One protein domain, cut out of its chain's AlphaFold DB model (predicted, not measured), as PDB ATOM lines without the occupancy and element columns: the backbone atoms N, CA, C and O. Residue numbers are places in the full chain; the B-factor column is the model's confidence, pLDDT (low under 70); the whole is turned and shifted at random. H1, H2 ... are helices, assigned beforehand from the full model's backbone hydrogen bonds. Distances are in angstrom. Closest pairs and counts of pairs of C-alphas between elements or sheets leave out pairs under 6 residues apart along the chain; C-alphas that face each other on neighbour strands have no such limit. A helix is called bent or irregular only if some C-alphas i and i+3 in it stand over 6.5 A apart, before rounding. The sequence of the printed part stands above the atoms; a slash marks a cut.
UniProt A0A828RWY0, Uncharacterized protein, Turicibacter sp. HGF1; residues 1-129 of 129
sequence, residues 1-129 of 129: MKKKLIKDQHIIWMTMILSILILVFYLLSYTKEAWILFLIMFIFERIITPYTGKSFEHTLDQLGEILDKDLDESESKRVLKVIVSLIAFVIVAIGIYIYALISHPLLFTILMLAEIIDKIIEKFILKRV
ATOM      1  N   MET A   1     188.576 207.532 159.597       47.06
ATOM      2  CA  MET A   1     189.906 207.612 158.950       47.06
ATOM      3  C   MET A   1     191.017 208.097 159.885       47.06
ATOM      4  O   MET A   1     191.937 207.319 160.086       47.06
ATOM      5  N   LYS A   2     190.915 209.261 160.559       37.91
ATOM      6  CA  LYS A   2     191.949 209.777 161.500       37.91
ATOM      7  C   LYS A   2     192.456 208.791 162.578       37.91
ATOM      8  O   LYS A   2     193.628 208.822 162.935       37.91
ATOM      9  N   LYS A   3     191.601 207.889 163.084       38.78
ATOM     10  CA  LYS A   3     191.970 206.877 164.101       38.78
ATOM     11  C   LYS A   3     192.736 205.658 163.560       38.78
ATOM     12  O   LYS A   3     193.401 204.997 164.349       38.78
ATOM     13  N   LYS A   4     192.644 205.349 162.260       49.84
ATOM     14  CA  LYS A   4     193.292 204.158 161.674       49.84
ATOM     15  C   LYS A   4     194.793 204.412 161.464       49.84
ATOM     16  O   LYS A   4     195.617 203.637 161.922       49.84
ATOM     17  N   LEU A   5     195.134 205.610 160.982       50.22
ATOM     18  CA  LEU A   5     196.515 206.037 160.737       50.22
ATOM     19  C   LEU A   5     197.412 206.071 161.985       50.22
ATOM     20  O   LEU A   5     198.577 205.700 161.927       50.22
ATOM     21  N   ILE A   6     196.872 206.517 163.127       51.25
ATOM     22  CA  ILE A   6     197.620 206.556 164.397       51.25
ATOM     23  C   ILE A   6     197.959 205.138 164.856       51.25
ATOM     24  O   ILE A   6     199.054 204.900 165.354       51.25
ATOM     25  N   LYS A   7     197.024 204.200 164.676       54.50
ATOM     26  CA  LYS A   7     197.212 202.808 165.079       54.50
ATOM     27  C   LYS A   7     198.283 202.130 164.226       54.50
ATOM     28  O   LYS A   7     199.135 201.442 164.778       54.50
ATOM     29  N   ASP A   8     198.276 202.397 162.923       62.34
ATOM     30  CA  ASP A   8     199.142 201.697 161.975       62.34
ATOM     31  C   ASP A   8     200.543 202.324 161.892       62.34
ATOM     32  O   ASP A   8     201.522 201.602 161.734       62.34
ATOM     33  N   GLN A   9     200.692 203.636 162.144       66.62
ATOM     34  CA  GLN A   9     202.010 204.275 162.218       66.62
ATOM     35  C   GLN A   9     202.899 203.578 163.253       66.62
ATOM     36  O   GLN A   9     203.994 203.150 162.914       66.62
ATOM     37  N   HIS A  10     202.439 203.403 164.495       72.50
ATOM     38  CA  HIS A  10     203.234 202.721 165.526       72.50
ATOM     39  C   HIS A  10     203.661 201.306 165.119       72.50
ATOM     40  O   HIS A  10     204.762 200.891 165.476       72.50
ATOM     41  N   ILE A  11     202.833 200.601 164.345       73.19
ATOM     42  CA  ILE A  11     203.160 199.275 163.819       73.19
ATOM     43  C   ILE A  11     204.344 199.370 162.853       73.19
ATOM     44  O   ILE A  11     205.287 198.611 163.031       73.19
ATOM     45  N   ILE A  12     204.351 200.343 161.931       73.75
ATOM     46  CA  ILE A  12     205.463 200.596 160.989       73.75
ATOM     47  C   ILE A  12     206.784 200.825 161.730       73.75
ATOM     48  O   ILE A  12     207.794 200.193 161.433       73.75
ATOM     49  N   TRP A  13     206.786 201.724 162.720       79.31
ATOM     50  CA  TRP A  13     208.003 202.013 163.486       79.31
ATOM     51  C   TRP A  13     208.498 200.768 164.224       79.31
ATOM     52  O   TRP A  13     209.698 200.505 164.245       79.31
ATOM     53  N   MET A  14     207.582 199.988 164.802       79.50
ATOM     54  CA  MET A  14     207.927 198.755 165.505       79.50
ATOM     55  C   MET A  14     208.481 197.686 164.562       79.50
ATOM     56  O   MET A  14     209.483 197.068 164.911       79.50
ATOM     57  N   THR A  15     207.901 197.489 163.372       78.88
ATOM     58  CA  THR A  15     208.447 196.546 162.383       78.88
ATOM     59  C   THR A  15     209.822 196.981 161.901       78.88
ATOM     60  O   THR A  15     210.726 196.157 161.887       78.88
ATOM     61  N   MET A  16     210.032 198.264 161.601       83.75
ATOM     62  CA  MET A  16     211.341 198.777 161.174       83.75
ATOM     63  C   MET A  16     212.423 198.587 162.244       83.75
ATOM     64  O   MET A  16     213.525 198.123 161.948       83.75
ATOM     65  N   ILE A  17     212.116 198.921 163.502       85.69
ATOM     66  CA  ILE A  17     213.043 198.719 164.624       85.69
ATOM     67  C   ILE A  17     213.339 197.229 164.792       85.69
ATOM     68  O   ILE A  17     214.502 196.849 164.923       85.69
ATOM     69  N   LEU A  18     212.307 196.384 164.750       86.88
ATOM     70  CA  LEU A  18     212.462 194.941 164.882       86.88
ATOM     71  C   LEU A  18     213.329 194.365 163.755       86.88
ATOM     72  O   LEU A  18     214.239 193.600 164.049       86.88
ATOM     73  N   SER A  19     213.129 194.781 162.502       84.75
ATOM     74  CA  SER A  19     213.956 194.354 161.367       84.75
ATOM     75  C   SER A  19     215.434 194.694 161.569       84.75
ATOM     76  O   SER A  19     216.291 193.838 161.358       84.75
ATOM     77  N   ILE A  20     215.757 195.907 162.042       89.19
ATOM     78  CA  ILE A  20     217.149 196.273 162.356       89.19
ATOM     79  C   ILE A  20     217.688 195.408 163.499       89.19
ATOM     80  O   ILE A  20     218.806 194.903 163.407       89.19
ATOM     81  N   LEU A  21     216.910 195.219 164.569       90.69
ATOM     82  CA  LEU A  21     217.323 194.409 165.716       90.69
ATOM     83  C   LEU A  21     217.605 192.958 165.319       90.69
ATOM     84  O   LEU A  21     218.585 192.392 165.798       90.69
ATOM     85  N   ILE A  22     216.800 192.377 164.428       90.06
ATOM     86  CA  ILE A  22     217.021 191.028 163.901       90.06
ATOM     87  C   ILE A  22     218.318 190.975 163.084       90.06
ATOM     88  O   ILE A  22     219.141 190.086 163.301       90.06
ATOM     89  N   LEU A  23     218.556 191.956 162.207       89.06
ATOM     90  CA  LEU A  23     219.790 192.017 161.418       89.06
ATOM     91  C   LEU A  23     221.037 192.119 162.314       89.06
ATOM     92  O   LEU A  23     222.019 191.401 162.121       89.06
ATOM     93  N   VAL A  24     220.982 192.986 163.329       91.19
ATOM     94  CA  VAL A  24     222.047 193.137 164.330       91.19
ATOM     95  C   VAL A  24     222.214 191.851 165.139       91.19
ATOM     96  O   VAL A  24     223.342 191.436 165.405       91.19
ATOM     97  N   PHE A  25     221.119 191.179 165.496       94.19
ATOM     98  CA  PHE A  25     221.164 189.899 166.191       94.19
ATOM     99  C   PHE A  25     221.868 188.827 165.354       94.19
ATOM    100  O   PHE A  25     222.704 188.107 165.898       94.19
ATOM    101  N   TYR A  26     221.606 188.733 164.046       93.06
ATOM    102  CA  TYR A  26     222.339 187.806 163.176       93.06
ATOM    103  C   TYR A  26     223.825 188.095 163.148       93.06
ATOM    104  O   TYR A  26     224.629 187.176 163.279       93.06
ATOM    105  N   LEU A  27     224.196 189.368 163.044       91.81
ATOM    106  CA  LEU A  27     225.592 189.776 163.057       91.81
ATOM    107  C   LEU A  27     226.283 189.378 164.371       91.81
ATOM    108  O   LEU A  27     227.361 188.784 164.360       91.81
ATOM    109  N   LEU A  28     225.654 189.656 165.515       92.81
ATOM    110  CA  LEU A  28     226.208 189.347 166.833       92.81
ATOM    111  C   LEU A  28     226.257 187.842 167.109       92.81
ATOM    112  O   LEU A  28     227.278 187.334 167.563       92.81
ATOM    113  N   SER A  29     225.176 187.118 166.828       94.06
ATOM    114  CA  SER A  29     225.121 185.670 167.054       94.06
ATOM    115  C   SER A  29     226.097 184.915 166.150       94.06
ATOM    116  O   SER A  29     226.728 183.970 166.614       94.06
ATOM    117  N   TYR A  30     226.305 185.377 164.914       91.19
ATOM    118  CA  TYR A  30     227.321 184.836 164.015       91.19
ATOM    119  C   TYR A  30     228.745 185.134 164.510       91.19
ATOM    120  O   TYR A  30     229.562 184.228 164.642       91.19
ATOM    121  N   THR A  31     229.049 186.395 164.840       88.31
ATOM    122  CA  THR A  31     230.400 186.809 165.280       88.31
ATOM    123  C   THR A  31     230.811 186.248 166.637       88.31
ATOM    124  O   THR A  31     232.001 186.108 166.906       88.31
ATOM    125  N   LYS A  32     229.848 185.932 167.505       92.44
ATOM    126  CA  LYS A  32     230.083 185.286 168.803       92.44
ATOM    127  C   LYS A  32     229.986 183.760 168.746       92.44
ATOM    128  O   LYS A  32     229.956 183.137 169.802       92.44
ATOM    129  N   GLU A  33     229.899 183.177 167.549       88.69
ATOM    130  CA  GLU A  33     229.772 181.728 167.329       88.69
ATOM    131  C   GLU A  33     228.596 181.087 168.092       88.69
ATOM    132  O   GLU A  33     228.581 179.895 168.402       88.69
ATOM    133  N   ALA A  34     227.553 181.870 168.372       93.31
ATOM    134  CA  ALA A  34     226.346 181.427 169.054       93.31
ATOM    135  C   ALA A  34     225.375 180.758 168.064       93.31
ATOM    136  O   ALA A  34     224.216 181.156 167.929       93.31
ATOM    137  N   TRP A  35     225.853 179.726 167.363       88.12
ATOM    138  CA  TRP A  35     225.171 179.096 166.228       88.12
ATOM    139  C   TRP A  35     223.773 178.568 166.550       88.12
ATOM    140  O   TRP A  35     222.878 178.658 165.716       88.12
ATOM    141  N   ILE A  36     223.554 178.061 167.765       92.00
ATOM    142  CA  ILE A  36     222.233 177.578 168.192       92.00
ATOM    143  C   ILE A  36     221.233 178.739 168.252       92.00
ATOM    144  O   ILE A  36     220.131 178.631 167.721       92.00
ATOM    145  N   LEU A  37     221.625 179.867 168.850       92.00
ATOM    146  CA  LEU A  37     220.781 181.063 168.927       92.00
ATOM    147  C   LEU A  37     220.544 181.663 167.540       92.00
ATOM    148  O   LEU A  37     219.416 182.048 167.232       92.00
ATOM    149  N   PHE A  38     221.582 181.685 166.697       93.50
ATOM    150  CA  PHE A  38     221.464 182.079 165.296       93.50
ATOM    151  C   PHE A  38     220.404 181.231 164.585       93.50
ATOM    152  O   PHE A  38     219.469 181.786 164.024       93.50
ATOM    153  N   LEU A  39     220.504 179.898 164.653       91.94
ATOM    154  CA  LEU A  39     219.596 178.974 163.966       91.94
ATOM    155  C   LEU A  39     218.153 179.063 164.472       91.94
ATOM    156  O   LEU A  39     217.228 179.036 163.662       91.94
ATOM    157  N   ILE A  40     217.947 179.188 165.786       93.06
ATOM    158  CA  ILE A  40     216.604 179.342 166.365       93.06
ATOM    159  C   ILE A  40     215.948 180.611 165.821       93.06
ATOM    160  O   ILE A  40     214.828 180.552 165.316       93.06
ATOM    161  N   MET A  41     216.658 181.740 165.879       92.25
ATOM    162  CA  MET A  41     216.141 183.003 165.360       92.25
ATOM    163  C   MET A  41     215.931 182.936 163.846       92.25
ATOM    164  O   MET A  41     214.904 183.390 163.343       92.25
ATOM    165  N   PHE A  42     216.859 182.279 163.145       92.00
ATOM    166  CA  PHE A  42     216.804 182.079 161.708       92.00
ATOM    167  C   PHE A  42     215.508 181.357 161.315       92.00
ATOM    168  O   PHE A  42     214.721 181.853 160.511       92.00
ATOM    169  N   ILE A  43     215.213 180.213 161.921       90.69
ATOM    170  CA  ILE A  43     213.992 179.458 161.612       90.69
ATOM    171  C   ILE A  43     212.737 180.253 161.994       90.69
ATOM    172  O   ILE A  43     211.774 180.286 161.229       90.69
ATOM    173  N   PHE A  44     212.743 180.909 163.155       89.88
ATOM    174  CA  PHE A  44     211.572 181.620 163.660       89.88
ATOM    175  C   PHE A  44     211.177 182.810 162.781       89.88
ATOM    176  O   PHE A  44     210.006 182.954 162.438       89.88
ATOM    177  N   GLU A  45     212.146 183.628 162.363       88.12
ATOM    178  CA  GLU A  45     211.890 184.744 161.448       88.12
ATOM    179  C   GLU A  45     211.287 184.239 160.130       88.12
ATOM    180  O   GLU A  45     210.236 184.725 159.736       88.12
ATOM    181  N   ARG A  46     211.859 183.190 159.522       87.94
ATOM    182  CA  ARG A  46     211.374 182.562 158.272       87.94
ATOM    183  C   ARG A  46     209.893 182.156 158.336       87.94
ATOM    184  O   ARG A  46     209.166 182.260 157.353       87.94
ATOM    185  N   ILE A  47     209.429 181.688 159.495       84.75
ATOM    186  CA  ILE A  47     208.022 181.304 159.700       84.75
ATOM    187  C   ILE A  47     207.113 182.539 159.764       84.75
ATOM    188  O   ILE A  47     205.964 182.477 159.333       84.75
ATOM    189  N   ILE A  48     207.611 183.655 160.299       82.81
ATOM    190  CA  ILE A  48     206.832 184.873 160.549       82.81
ATOM    191  C   ILE A  48     206.840 185.822 159.345       82.81
ATOM    192  O   ILE A  48     205.809 186.439 159.072       82.81
ATOM    193  N   THR A  49     207.954 185.912 158.613       81.94
ATOM    194  CA  THR A  49     208.164 186.833 157.483       81.94
ATOM    195  C   THR A  49     207.015 186.835 156.467       81.94
ATOM    196  O   THR A  49     206.540 187.922 156.136       81.94
ATOM    197  N   PRO A  50     206.461 185.684 156.025       76.75
ATOM    198  CA  PRO A  50     205.349 185.683 155.071       76.75
ATOM    199  C   PRO A  50     204.080 186.382 155.588       76.75
ATOM    200  O   PRO A  50     203.285 186.901 154.806       76.75
ATOM    201  N   TYR A  51     203.868 186.404 156.907       76.00
ATOM    202  CA  TYR A  51     202.704 187.039 157.527       76.00
ATOM    203  C   TYR A  51     202.924 188.534 157.777       76.00
ATOM    204  O   TYR A  51     201.985 189.323 157.671       76.00
ATOM    205  N   THR A  52     204.154 188.939 158.103       72.25
ATOM    206  CA  THR A  52     204.495 190.342 158.377       72.25
ATOM    207  C   THR A  52     204.765 191.141 157.104       72.25
ATOM    208  O   THR A  52     204.395 192.315 157.054       72.25
ATOM    209  N   GLY A  53     205.315 190.510 156.060       69.38
ATOM    210  CA  GLY A  53     205.604 191.132 154.763       69.38
ATOM    211  C   GLY A  53     204.365 191.758 154.122       69.38
ATOM    212  O   GLY A  53     204.357 192.952 153.833       69.38
ATOM    213  N   LYS A  54     203.255 191.009 154.048       69.38
ATOM    214  CA  LYS A  54     201.974 191.521 153.527       69.38
ATOM    215  C   LYS A  54     201.430 192.713 154.308       69.38
ATOM    216  O   LYS A  54     200.859 193.631 153.727       69.38
ATOM    217  N   SER A  55     201.584 192.703 155.633       67.56
ATOM    218  CA  SER A  55     201.144 193.827 156.463       67.56
ATOM    219  C   SER A  55     201.985 195.072 156.198       67.56
ATOM    220  O   SER A  55     201.456 196.179 156.253       67.56
ATOM    221  N   PHE A  56     203.280 194.904 155.926       70.62
ATOM    222  CA  PHE A  56     204.175 196.009 155.612       70.62
ATOM    223  C   PHE A  56     203.886 196.592 154.223       70.62
ATOM    224  O   PHE A  56     203.688 197.802 154.122       70.62
ATOM    225  N   GLU A  57     203.755 195.750 153.193       73.06
ATOM    226  CA  GLU A  57     203.372 196.176 151.837       73.06
ATOM    227  C   GLU A  57     202.036 196.918 151.832       73.06
ATOM    228  O   GLU A  57     201.966 198.054 151.373       73.06
ATOM    229  N   HIS A  58     201.009 196.351 152.473       72.06
ATOM    230  CA  HIS A  58     199.708 197.010 152.589       72.06
ATOM    231  C   HIS A  58     199.801 198.387 153.260       72.06
ATOM    232  O   HIS A  58     199.023 199.292 152.962       72.06
ATOM    233  N   THR A  59     200.753 198.563 154.176       70.81
ATOM    234  CA  THR A  59     200.952 199.843 154.853       70.81
ATOM    235  C   THR A  59     201.687 200.857 153.971       70.81
ATOM    236  O   THR A  59     201.385 202.048 154.040       70.81
ATOM    237  N   LEU A  60     202.612 200.407 153.118       75.12
ATOM    238  CA  LEU A  60     203.242 201.254 152.101       75.12
ATOM    239  C   LEU A  60     202.233 201.692 151.033       75.12
ATOM    240  O   LEU A  60     202.207 202.873 150.690       75.12
ATOM    241  N   ASP A  61     201.356 200.790 150.589       77.69
ATOM    242  CA  ASP A  61     200.281 201.108 149.640       77.69
ATOM    243  C   ASP A  61     199.332 202.165 150.215       77.69
ATOM    244  O   ASP A  61     199.047 203.178 149.573       77.69
ATOM    245  N   GLN A  62     198.909 201.995 151.474       74.25
ATOM    246  CA  GLN A  62     198.107 203.002 152.171       74.25
ATOM    247  C   GLN A  62     198.832 204.349 152.281       74.25
ATOM    248  O   GLN A  62     198.191 205.392 152.173       74.25
ATOM    249  N   LEU A  63     200.152 204.352 152.505       74.62
ATOM    250  CA  LEU A  63     200.939 205.586 152.558       74.62
ATOM    251  C   LEU A  63     200.944 206.301 151.198       74.62
ATOM    252  O   LEU A  63     200.822 207.525 151.168       74.62
ATOM    253  N   GLY A  64     201.023 205.546 150.095       73.31
ATOM    254  CA  GLY A  64     200.888 206.061 148.730       73.31
ATOM    255  C   GLY A  64     199.521 206.698 148.477       73.31
ATOM    256  O   GLY A  64     199.449 207.866 148.111       73.31
ATOM    257  N   GLU A  65     198.432 205.991 148.799       76.00
ATOM    258  CA  GLU A  65     197.056 206.501 148.639       76.00
ATOM    259  C   GLU A  65     196.761 207.776 149.451       76.00
ATOM    260  O   GLU A  65     195.807 208.506 149.168       76.00
ATOM    261  N   ILE A  66     197.509 208.012 150.528       71.81
ATOM    262  CA  ILE A  66     197.377 209.207 151.367       71.81
ATOM    263  C   ILE A  66     198.142 210.380 150.766       71.81
ATOM    264  O   ILE A  66     197.686 211.514 150.891       71.81
ATOM    265  N   LEU A  67     199.277 210.113 150.119       71.31
ATOM    266  CA  LEU A  67     200.076 211.133 149.449       71.31
ATOM    267  C   LEU A  67     199.321 211.777 148.277       71.31
ATOM    268  O   LEU A  67     199.531 212.954 147.997       71.31
ATOM    269  N   ASP A  68     198.409 211.025 147.659       73.19
ATOM    270  CA  ASP A  68     197.563 211.471 146.547       73.19
ATOM    271  C   ASP A  68     196.324 212.280 146.980       73.19
ATOM    272  O   ASP A  68     195.549 212.738 146.138       73.19
ATOM    273  N   LYS A  69     196.091 212.457 148.288       77.12
ATOM    274  CA  LYS A  69     194.951 213.224 148.820       77.12
ATOM    275  C   LYS A  69     195.374 214.636 149.211       77.12
ATOM    276  O   LYS A  69     196.501 214.860 149.639       77.12
ATOM    277  N   ASP A  70     194.428 215.575 149.161       73.19
ATOM    278  CA  ASP A  70     194.606 216.896 149.766       73.19
ATOM    279  C   ASP A  70     194.726 216.751 151.291       73.19
ATOM    280  O   ASP A  70     193.739 216.546 152.005       73.19
ATOM    281  N   LEU A  71     195.963 216.812 151.782       76.38
ATOM    282  CA  LEU A  71     196.303 216.699 153.197       76.38
ATOM    283  C   LEU A  71     196.256 218.068 153.871       76.38
ATOM    284  O   LEU A  71     196.793 219.052 153.359       76.38
ATOM    285  N   ASP A  72     195.688 218.119 155.078       83.19
ATOM    286  CA  ASP A  72     195.850 219.291 155.935       83.19
ATOM    287  C   ASP A  72     197.321 219.430 156.399       83.19
ATOM    288  O   ASP A  72     198.109 218.479 156.359       83.19
ATOM    289  N   GLU A  73     197.730 220.622 156.848       81.62
ATOM    290  CA  GLU A  73     199.130 220.885 157.227       81.62
ATOM    291  C   GLU A  73     199.628 219.947 158.350       81.62
ATOM    292  O   GLU A  73     200.809 219.586 158.413       81.62
ATOM    293  N   SER A  74     198.727 219.519 159.241       80.06
ATOM    294  CA  SER A  74     199.053 218.639 160.365       80.06
ATOM    295  C   SER A  74     199.264 217.185 159.926       80.06
ATOM    296  O   SER A  74     200.157 216.502 160.440       80.06
ATOM    297  N   GLU A  75     198.480 216.723 158.953       78.00
ATOM    298  CA  GLU A  75     198.583 215.407 158.333       78.00
ATOM    299  C   GLU A  75     199.810 215.342 157.419       78.00
ATOM    300  O   GLU A  75     200.596 214.401 157.537       78.00
ATOM    301  N   SER A  76     200.062 216.388 156.628       78.94
ATOM    302  CA  SER A  76     201.257 216.515 155.783       78.94
ATOM    303  C   SER A  76     202.554 216.421 156.599       78.94
ATOM    304  O   SER A  76     203.414 215.582 156.315       78.94
ATOM    305  N   LYS A  77     202.671 217.175 157.706       82.25
ATOM    306  CA  LYS A  77     203.835 217.084 158.615       82.25
ATOM    307  C   LYS A  77     204.023 215.680 159.196       82.25
ATOM    308  O   LYS A  77     205.154 215.238 159.404       82.25
ATOM    309  N   ARG A  78     202.930 214.965 159.481       80.25
ATOM    310  CA  ARG A  78     202.990 213.605 160.030       80.25
ATOM    311  C   ARG A  78     203.438 212.586 158.987       80.25
ATOM    312  O   ARG A  78     204.306 211.773 159.297       80.25
ATOM    313  N   VAL A  79     202.876 212.640 157.781       79.50
ATOM    314  CA  VAL A  79     203.260 211.767 156.662       79.50
ATOM    315  C   VAL A  79     204.728 211.986 156.306       79.50
ATOM    316  O   VAL A  79     205.483 211.018 156.221       79.50
ATOM    317  N   LEU A  80     205.176 213.244 156.246       83.81
ATOM    318  CA  LEU A  80     206.584 213.581 156.035       83.81
ATOM    319  C   LEU A  80     207.495 212.922 157.081       83.81
ATOM    320  O   LEU A  80     208.526 212.354 156.730       83.81
ATOM    321  N   LYS A  81     207.104 212.927 158.364       84.69
ATOM    322  CA  LYS A  81     207.871 212.261 159.430       84.69
ATOM    323  C   LYS A  81     207.997 210.750 159.203       84.69
ATOM    324  O   LYS A  81     209.063 210.194 159.456       84.69
ATOM    325  N   VAL A  82     206.933 210.093 158.735       82.94
ATOM    326  CA  VAL A  82     206.960 208.657 158.398       82.94
ATOM    327  C   VAL A  82     207.889 208.404 157.209       82.94
ATOM    328  O   VAL A  82     208.754 207.537 157.298       82.94
ATOM    329  N   ILE A  83     207.794 209.201 156.146       84.56
ATOM    330  CA  ILE A  83     208.663 209.075 154.964       84.56
ATOM    331  C   ILE A  83     210.136 209.253 155.339       84.56
ATOM    332  O   ILE A  83     210.967 208.414 155.001       84.56
ATOM    333  N   VAL A  84     210.466 210.304 156.095       88.44
ATOM    334  CA  VAL A  84     211.839 210.551 156.561       88.44
ATOM    335  C   VAL A  84     212.357 209.367 157.378       88.44
ATOM    336  O   VAL A  84     213.506 208.960 157.218       88.44
ATOM    337  N   SER A  85     211.510 208.771 158.221       87.00
ATOM    338  CA  SER A  85     211.894 207.594 158.999       87.00
ATOM    339  C   SER A  85     212.140 206.355 158.142       87.00
ATOM    340  O   SER A  85     213.101 205.633 158.397       87.00
ATOM    341  N   LEU A  86     211.325 206.136 157.103       86.19
ATOM    342  CA  LEU A  86     211.499 205.041 156.147       86.19
ATOM    343  C   LEU A  86     212.819 205.184 155.393       86.19
ATOM    344  O   LEU A  86     213.577 204.223 155.302       86.19
ATOM    345  N   ILE A  87     213.139 206.394 154.931       88.38
ATOM    346  CA  ILE A  87     214.416 206.681 154.266       88.38
ATOM    347  C   ILE A  87     215.588 206.395 155.212       88.38
ATOM    348  O   ILE A  87     216.528 205.698 154.833       88.38
ATOM    349  N   ALA A  88     215.523 206.882 156.455       90.56
ATOM    350  CA  ALA A  88     216.567 206.637 157.447       90.56
ATOM    351  C   ALA A  88     216.766 205.135 157.717       90.56
ATOM    352  O   ALA A  88     217.896 204.656 157.757       90.56
ATOM    353  N   PHE A  89     215.676 204.378 157.841       89.19
ATOM    354  CA  PHE A  89     215.715 202.925 157.999       89.19
ATOM    355  C   PHE A  89     216.364 202.217 156.812       89.19
ATOM    356  O   PHE A  89     217.234 201.378 157.028       89.19
ATOM    357  N   VAL A  90     215.998 202.574 155.577       90.12
ATOM    358  CA  VAL A  90     216.596 201.983 154.369       90.12
ATOM    359  C   VAL A  90     218.101 202.246 154.333       90.12
ATOM    360  O   VAL A  90     218.874 201.323 154.083       90.12
ATOM    361  N   ILE A  91     218.535 203.470 154.650       93.69
ATOM    362  CA  ILE A  91     219.962 203.822 154.716       93.69
ATOM    363  C   ILE A  91     220.691 202.959 155.754       93.69
ATOM    364  O   ILE A  91     221.755 202.414 155.461       93.69
ATOM    365  N   VAL A  92     220.118 202.800 156.952       93.06
ATOM    366  CA  VAL A  92     220.703 201.970 158.015       93.06
ATOM    367  C   VAL A  92     220.775 200.503 157.591       93.06
ATOM    368  O   VAL A  92     221.832 199.890 157.721       93.06
ATOM    369  N   ALA A  93     219.693 199.947 157.041       89.25
ATOM    370  CA  ALA A  93     219.649 198.564 156.581       89.25
ATOM    371  C   ALA A  93     220.705 198.297 155.497       89.25
ATOM    372  O   ALA A  93     221.487 197.354 155.626       89.25
ATOM    373  N   ILE A  94     220.798 199.166 154.482       91.94
ATOM    374  CA  ILE A  94     221.832 199.091 153.438       91.94
ATOM    375  C   ILE A  94     223.231 199.134 154.060       91.94
ATOM    376  O   ILE A  94     224.084 198.326 153.697       91.94
ATOM    377  N   GLY A  95     223.464 200.031 155.022       93.12
ATOM    378  CA  GLY A  95     224.740 200.124 155.731       93.12
ATOM    379  C   GLY A  95     225.138 198.812 156.411       93.12
ATOM    380  O   GLY A  95     226.280 198.371 156.269       93.12
ATOM    381  N   ILE A  96     224.198 198.143 157.090       91.25
ATOM    382  CA  ILE A  96     224.469 196.850 157.735       91.25
ATOM    383  C   ILE A  96     224.712 195.753 156.686       91.25
ATOM    384  O   ILE A  96     225.623 194.947 156.864       91.25
ATOM    385  N   TYR A  97     223.971 195.733 155.574       89.69
ATOM    386  CA  TYR A  97     224.215 194.772 154.490       89.69
ATOM    387  C   TYR A  97     225.592 194.950 153.847       89.69
ATOM    388  O   TYR A  97     226.285 193.959 153.630       89.69
ATOM    389  N   ILE A  98     226.017 196.189 153.583       93.62
ATOM    390  CA  ILE A  98     227.359 196.482 153.058       93.62
ATOM    391  C   ILE A  98     228.427 196.030 154.059       93.62
ATOM    392  O   ILE A  98     229.400 195.385 153.670       93.62
ATOM    393  N   TYR A  99     228.233 196.315 155.350       93.56
ATOM    394  CA  TYR A  99     229.135 195.839 156.398       93.56
ATOM    395  C   TYR A  99     229.223 194.307 156.422       93.56
ATOM    396  O   TYR A  99     230.319 193.752 156.402       93.56
ATOM    397  N   ALA A 100     228.081 193.613 156.405       91.50
ATOM    398  CA  ALA A 100     228.033 192.155 156.379       91.50
ATOM    399  C   ALA A 100     228.710 191.585 155.123       91.50
ATOM    400  O   ALA A 100     229.463 190.625 155.233       91.50
ATOM    401  N   LEU A 101     228.506 192.194 153.952       93.38
ATOM    402  CA  LEU A 101     229.141 191.788 152.697       93.38
ATOM    403  C   LEU A 101     230.673 191.865 152.773       93.38
ATOM    404  O   LEU A 101     231.351 190.938 152.336       93.38
ATOM    405  N   ILE A 102     231.215 192.955 153.325       94.94
ATOM    406  CA  ILE A 102     232.664 193.195 153.382       94.94
ATOM    407  C   ILE A 102     233.321 192.387 154.507       94.94
ATOM    408  O   ILE A 102     234.346 191.743 154.289       94.94
ATOM    409  N   SER A 103     232.763 192.426 155.718       94.56
ATOM    410  CA  SER A 103     233.386 191.835 156.910       94.56
ATOM    411  C   SER A 103     233.031 190.362 157.121       94.56
ATOM    412  O   SER A 103     233.832 189.617 157.684       94.56
ATOM    413  N   HIS A 104     231.854 189.919 156.668       93.50
ATOM    414  CA  HIS A 104     231.330 188.570 156.904       93.50
ATOM    415  C   HIS A 104     230.613 188.000 155.657       93.50
ATOM    416  O   HIS A 104     229.421 187.688 155.715       93.50
ATOM    417  N   PRO A 105     231.314 187.810 154.521       92.62
ATOM    418  CA  PRO A 105     230.691 187.467 153.235       92.62
ATOM    419  C   PRO A 105     229.883 186.158 153.258       92.62
ATOM    420  O   PRO A 105     228.883 186.028 152.547       92.62
ATOM    421  N   LEU A 106     230.265 185.194 154.103       92.50
ATOM    422  CA  LEU A 106     229.498 183.958 154.279       92.50
ATOM    423  C   LEU A 106     228.151 184.213 154.973       92.50
ATOM    424  O   LEU A 106     227.132 183.702 154.516       92.50
ATOM    425  N   LEU A 107     228.123 185.049 156.021       92.38
ATOM    426  CA  LEU A 107     226.878 185.477 156.666       92.38
ATOM    427  C   LEU A 107     225.985 186.212 155.667       92.38
ATOM    428  O   LEU A 107     224.802 185.902 155.565       92.38
ATOM    429  N   PHE A 108     226.552 187.138 154.893       92.69
ATOM    430  CA  PHE A 108     225.811 187.829 153.839       92.69
ATOM    431  C   PHE A 108     225.178 186.840 152.851       92.69
ATOM    432  O   PHE A 108     223.990 186.935 152.556       92.69
ATOM    433  N   THR A 109     225.937 185.838 152.401       92.69
ATOM    434  CA  THR A 109     225.429 184.787 151.506       92.69
ATOM    435  C   THR A 109     224.271 184.013 152.141       92.69
ATOM    436  O   THR A 109     223.257 183.785 151.485       92.69
ATOM    437  N   ILE A 110     224.379 183.655 153.424       92.81
ATOM    438  CA  ILE A 110     223.307 182.981 154.174       92.81
ATOM    439  C   ILE A 110     222.042 183.850 154.233       92.81
ATOM    440  O   ILE A 110     220.946 183.341 154.003       92.81
ATOM    441  N   LEU A 111     222.178 185.153 154.497       91.62
ATOM    442  CA  LEU A 111     221.044 186.084 154.528       91.62
ATOM    443  C   LEU A 111     220.396 186.247 153.144       91.62
ATOM    444  O   LEU A 111     219.175 186.245 153.039       91.62
ATOM    445  N   MET A 112     221.189 186.311 152.070       91.25
ATOM    446  CA  MET A 112     220.659 186.368 150.701       91.25
ATOM    447  C   MET A 112     219.929 185.081 150.305       91.25
ATOM    448  O   MET A 112     218.876 185.133 149.672       91.25
ATOM    449  N   LEU A 113     220.462 183.916 150.686       92.31
ATOM    450  CA  LEU A 113     219.785 182.634 150.477       92.31
ATOM    451  C   LEU A 113     218.474 182.559 151.261       92.31
ATOM    452  O   LEU A 113     217.491 182.035 150.743       92.31
ATOM    453  N   ALA A 114     218.443 183.105 152.477       89.00
ATOM    454  CA  ALA A 114     217.225 183.173 153.269       89.00
ATOM    455  C   ALA A 114     216.124 183.987 152.586       89.00
ATOM    456  O   ALA A 114     215.008 183.501 152.481       89.00
ATOM    457  N   GLU A 115     216.448 185.159 152.041       86.56
ATOM    458  CA  GLU A 115     215.491 185.991 151.300       86.56
ATOM    459  C   GLU A 115     214.900 185.249 150.084       86.56
ATOM    460  O   GLU A 115     213.711 185.347 149.775       86.56
ATOM    461  N   ILE A 116     215.722 184.455 149.388       88.00
ATOM    462  CA  ILE A 116     215.252 183.604 148.285       88.00
ATOM    463  C   ILE A 116     214.289 182.532 148.810       88.00
ATOM    464  O   ILE A 116     213.246 182.294 148.197       88.00
ATOM    465  N   ILE A 117     214.624 181.891 149.933       87.69
ATOM    466  CA  ILE A 117     213.764 180.896 150.584       87.69
ATOM    467  C   ILE A 117     212.435 181.530 150.998       87.69
ATOM    468  O   ILE A 117     211.391 180.952 150.701       87.69
ATOM    469  N   ASP A 118     212.452 182.718 151.598       85.94
ATOM    470  CA  ASP A 118     211.250 183.427 152.041       85.94
ATOM    471  C   ASP A 118     210.305 183.693 150.863       85.94
ATOM    472  O   ASP A 118     209.132 183.329 150.928       85.94
ATOM    473  N   LYS A 119     210.820 184.181 149.726       83.12
ATOM    474  CA  LYS A 119     210.020 184.374 148.497       83.12
ATOM    475  C   LYS A 119     209.443 183.074 147.942       83.12
ATOM    476  O   LYS A 119     208.334 183.049 147.400       83.12
ATOM    477  N   ILE A 120     210.191 181.977 148.044       85.12
ATOM    478  CA  ILE A 120     209.710 180.653 147.642       85.12
ATOM    479  C   ILE A 120     208.572 180.211 148.572       85.12
ATOM    480  O   ILE A 120     207.513 179.809 148.085       85.12
ATOM    481  N   ILE A 121     208.764 180.313 149.890       82.38
ATOM    482  CA  ILE A 121     207.767 179.968 150.911       82.38
ATOM    483  C   ILE A 121     206.497 180.789 150.707       82.38
ATOM    484  O   ILE A 121     205.405 180.221 150.656       82.38
ATOM    485  N   GLU A 122     206.633 182.100 150.519       80.56
ATOM    486  CA  GLU A 122     205.524 183.012 150.271       80.56
ATOM    487  C   GLU A 122     204.690 182.545 149.071       80.56
ATOM    488  O   GLU A 122     203.475 182.358 149.175       80.56
ATOM    489  N   LYS A 123     205.354 182.222 147.953       78.38
ATOM    490  CA  LYS A 123     204.703 181.718 146.738       78.38
ATOM    491  C   LYS A 123     203.955 180.399 146.949       78.38
ATOM    492  O   LYS A 123     202.965 180.162 146.258       78.38
ATOM    493  N   PHE A 124     204.410 179.527 147.849       78.00
ATOM    494  CA  PHE A 124     203.774 178.230 148.105       78.00
ATOM    495  C   PHE A 124     202.652 178.290 149.143       78.00
ATOM    496  O   PHE A 124     201.633 177.619 148.964       78.00
ATOM    497  N   ILE A 125     202.825 179.074 150.208       68.75
ATOM    498  CA  ILE A 125     201.863 179.181 151.311       68.75
ATOM    499  C   ILE A 125     200.705 180.108 150.928       68.75
ATOM    500  O   ILE A 125     199.547 179.755 151.135       68.75
ATOM    501  N   LEU A 126     200.983 181.258 150.305       62.12
ATOM    502  CA  LEU A 126     199.975 182.299 150.065       62.12
ATOM    503  C   LEU A 126     199.237 182.176 148.724       62.12
ATOM    504  O   LEU A 126     198.305 182.935 148.499       62.12
ATOM    505  N   LYS A 127     199.604 181.228 147.847       52.31
ATOM    506  CA  LYS A 127     198.771 180.834 146.687       52.31
ATOM    507  C   LYS A 127     197.712 179.775 147.013       52.31
ATOM    508  O   LYS A 127     196.890 179.479 146.150       52.31
ATOM    509  N   ARG A 128     197.766 179.143 148.192       42.81
ATOM    510  CA  ARG A 128     196.806 178.103 148.616       42.81
ATOM    511  C   ARG A 128     195.716 178.610 149.567       42.81
ATOM    512  O   ARG A 128     194.856 177.815 149.937       42.81
ATOM    513  N   VAL A 129     195.760 179.884 149.951       42.00
ATOM    514  CA  VAL A 129     194.740 180.586 150.750       42.00
ATOM    515  C   VAL A 129     194.151 181.684 149.885       42.00
ATOM    516  O   VAL A 129     192.913 181.828 149.898       42.00
TER     517      VAL A 129
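AT A GLANCE: This is residues 1 to 129 of the 129 residues of an uncharacterized protein of Turicibacter sp. HGF1 (UniProt A0A828RWY0). Two long helices, H1 and H3, run side by side the same way along one edge of a flat, triangular arrangement. The bent H2 folds back as a wide V from the end of H1 toward the start of H3, and H4 folds back from the end of H3 to the bend of H2. The printed part has 129 residues, with four named helices in the order H1, H2, H3, H4 and no named strand: the class is all helix, the packing part aligned, part crossed. It is only just loose, close to compact, with a radius of gyration of the C-alphas of 17.2 A and spans of 51 by 37 by 19 A.

HOW THE PARTS SIT: H1, residues 2 to 31, and H3, residues 73 to 103, touch at a shallow tilt of 12 degrees, the same way; their closest C-alphas, of Ile 20 and Ala 93, are 6.7 A apart. H2, residues 35 to 67, was assigned as one helix by its hydrogen bonds but is bent: C-alphas 47 and 50 are 6.9 A apart, and its arms H2a, residues 35 to 47, and H2b, residues 50 to 67, stand at a steep tilt of 58 degrees. H1 and H2a form a helical hairpin, closest at the C-alphas of Ser 29 and Phe 38, 5.4 A. H2a and H3 are apart. H4, residues 105 to 125, touches H3 at a steep tilt of 55 degrees, with the C-alphas of Leu 101 and Phe 108 closest at 5.3 A. Every O i to N i+4 pair is within hydrogen-bond range in H2a, H3 and H4, against 22 of 26 in H1 and 12 of 14 in H2b.

IN THESE COORDINATES: H1 begins at C-alpha 2, (191.949, 209.777, 161.500), and H4 ends at C-alpha 125, (201.863, 179.181, 151.311). H1 and H3 each measure 44.9 A, H4 30.1 A.

THE WHOLE: The C-alphas of Glu 33 and Asp 70, the two farthest apart, are 52.7 A apart. The printed part has no cut, and its three links are tight. Residues 1 to 9, 53 to 55 and 125 to 129 are under pLDDT 70.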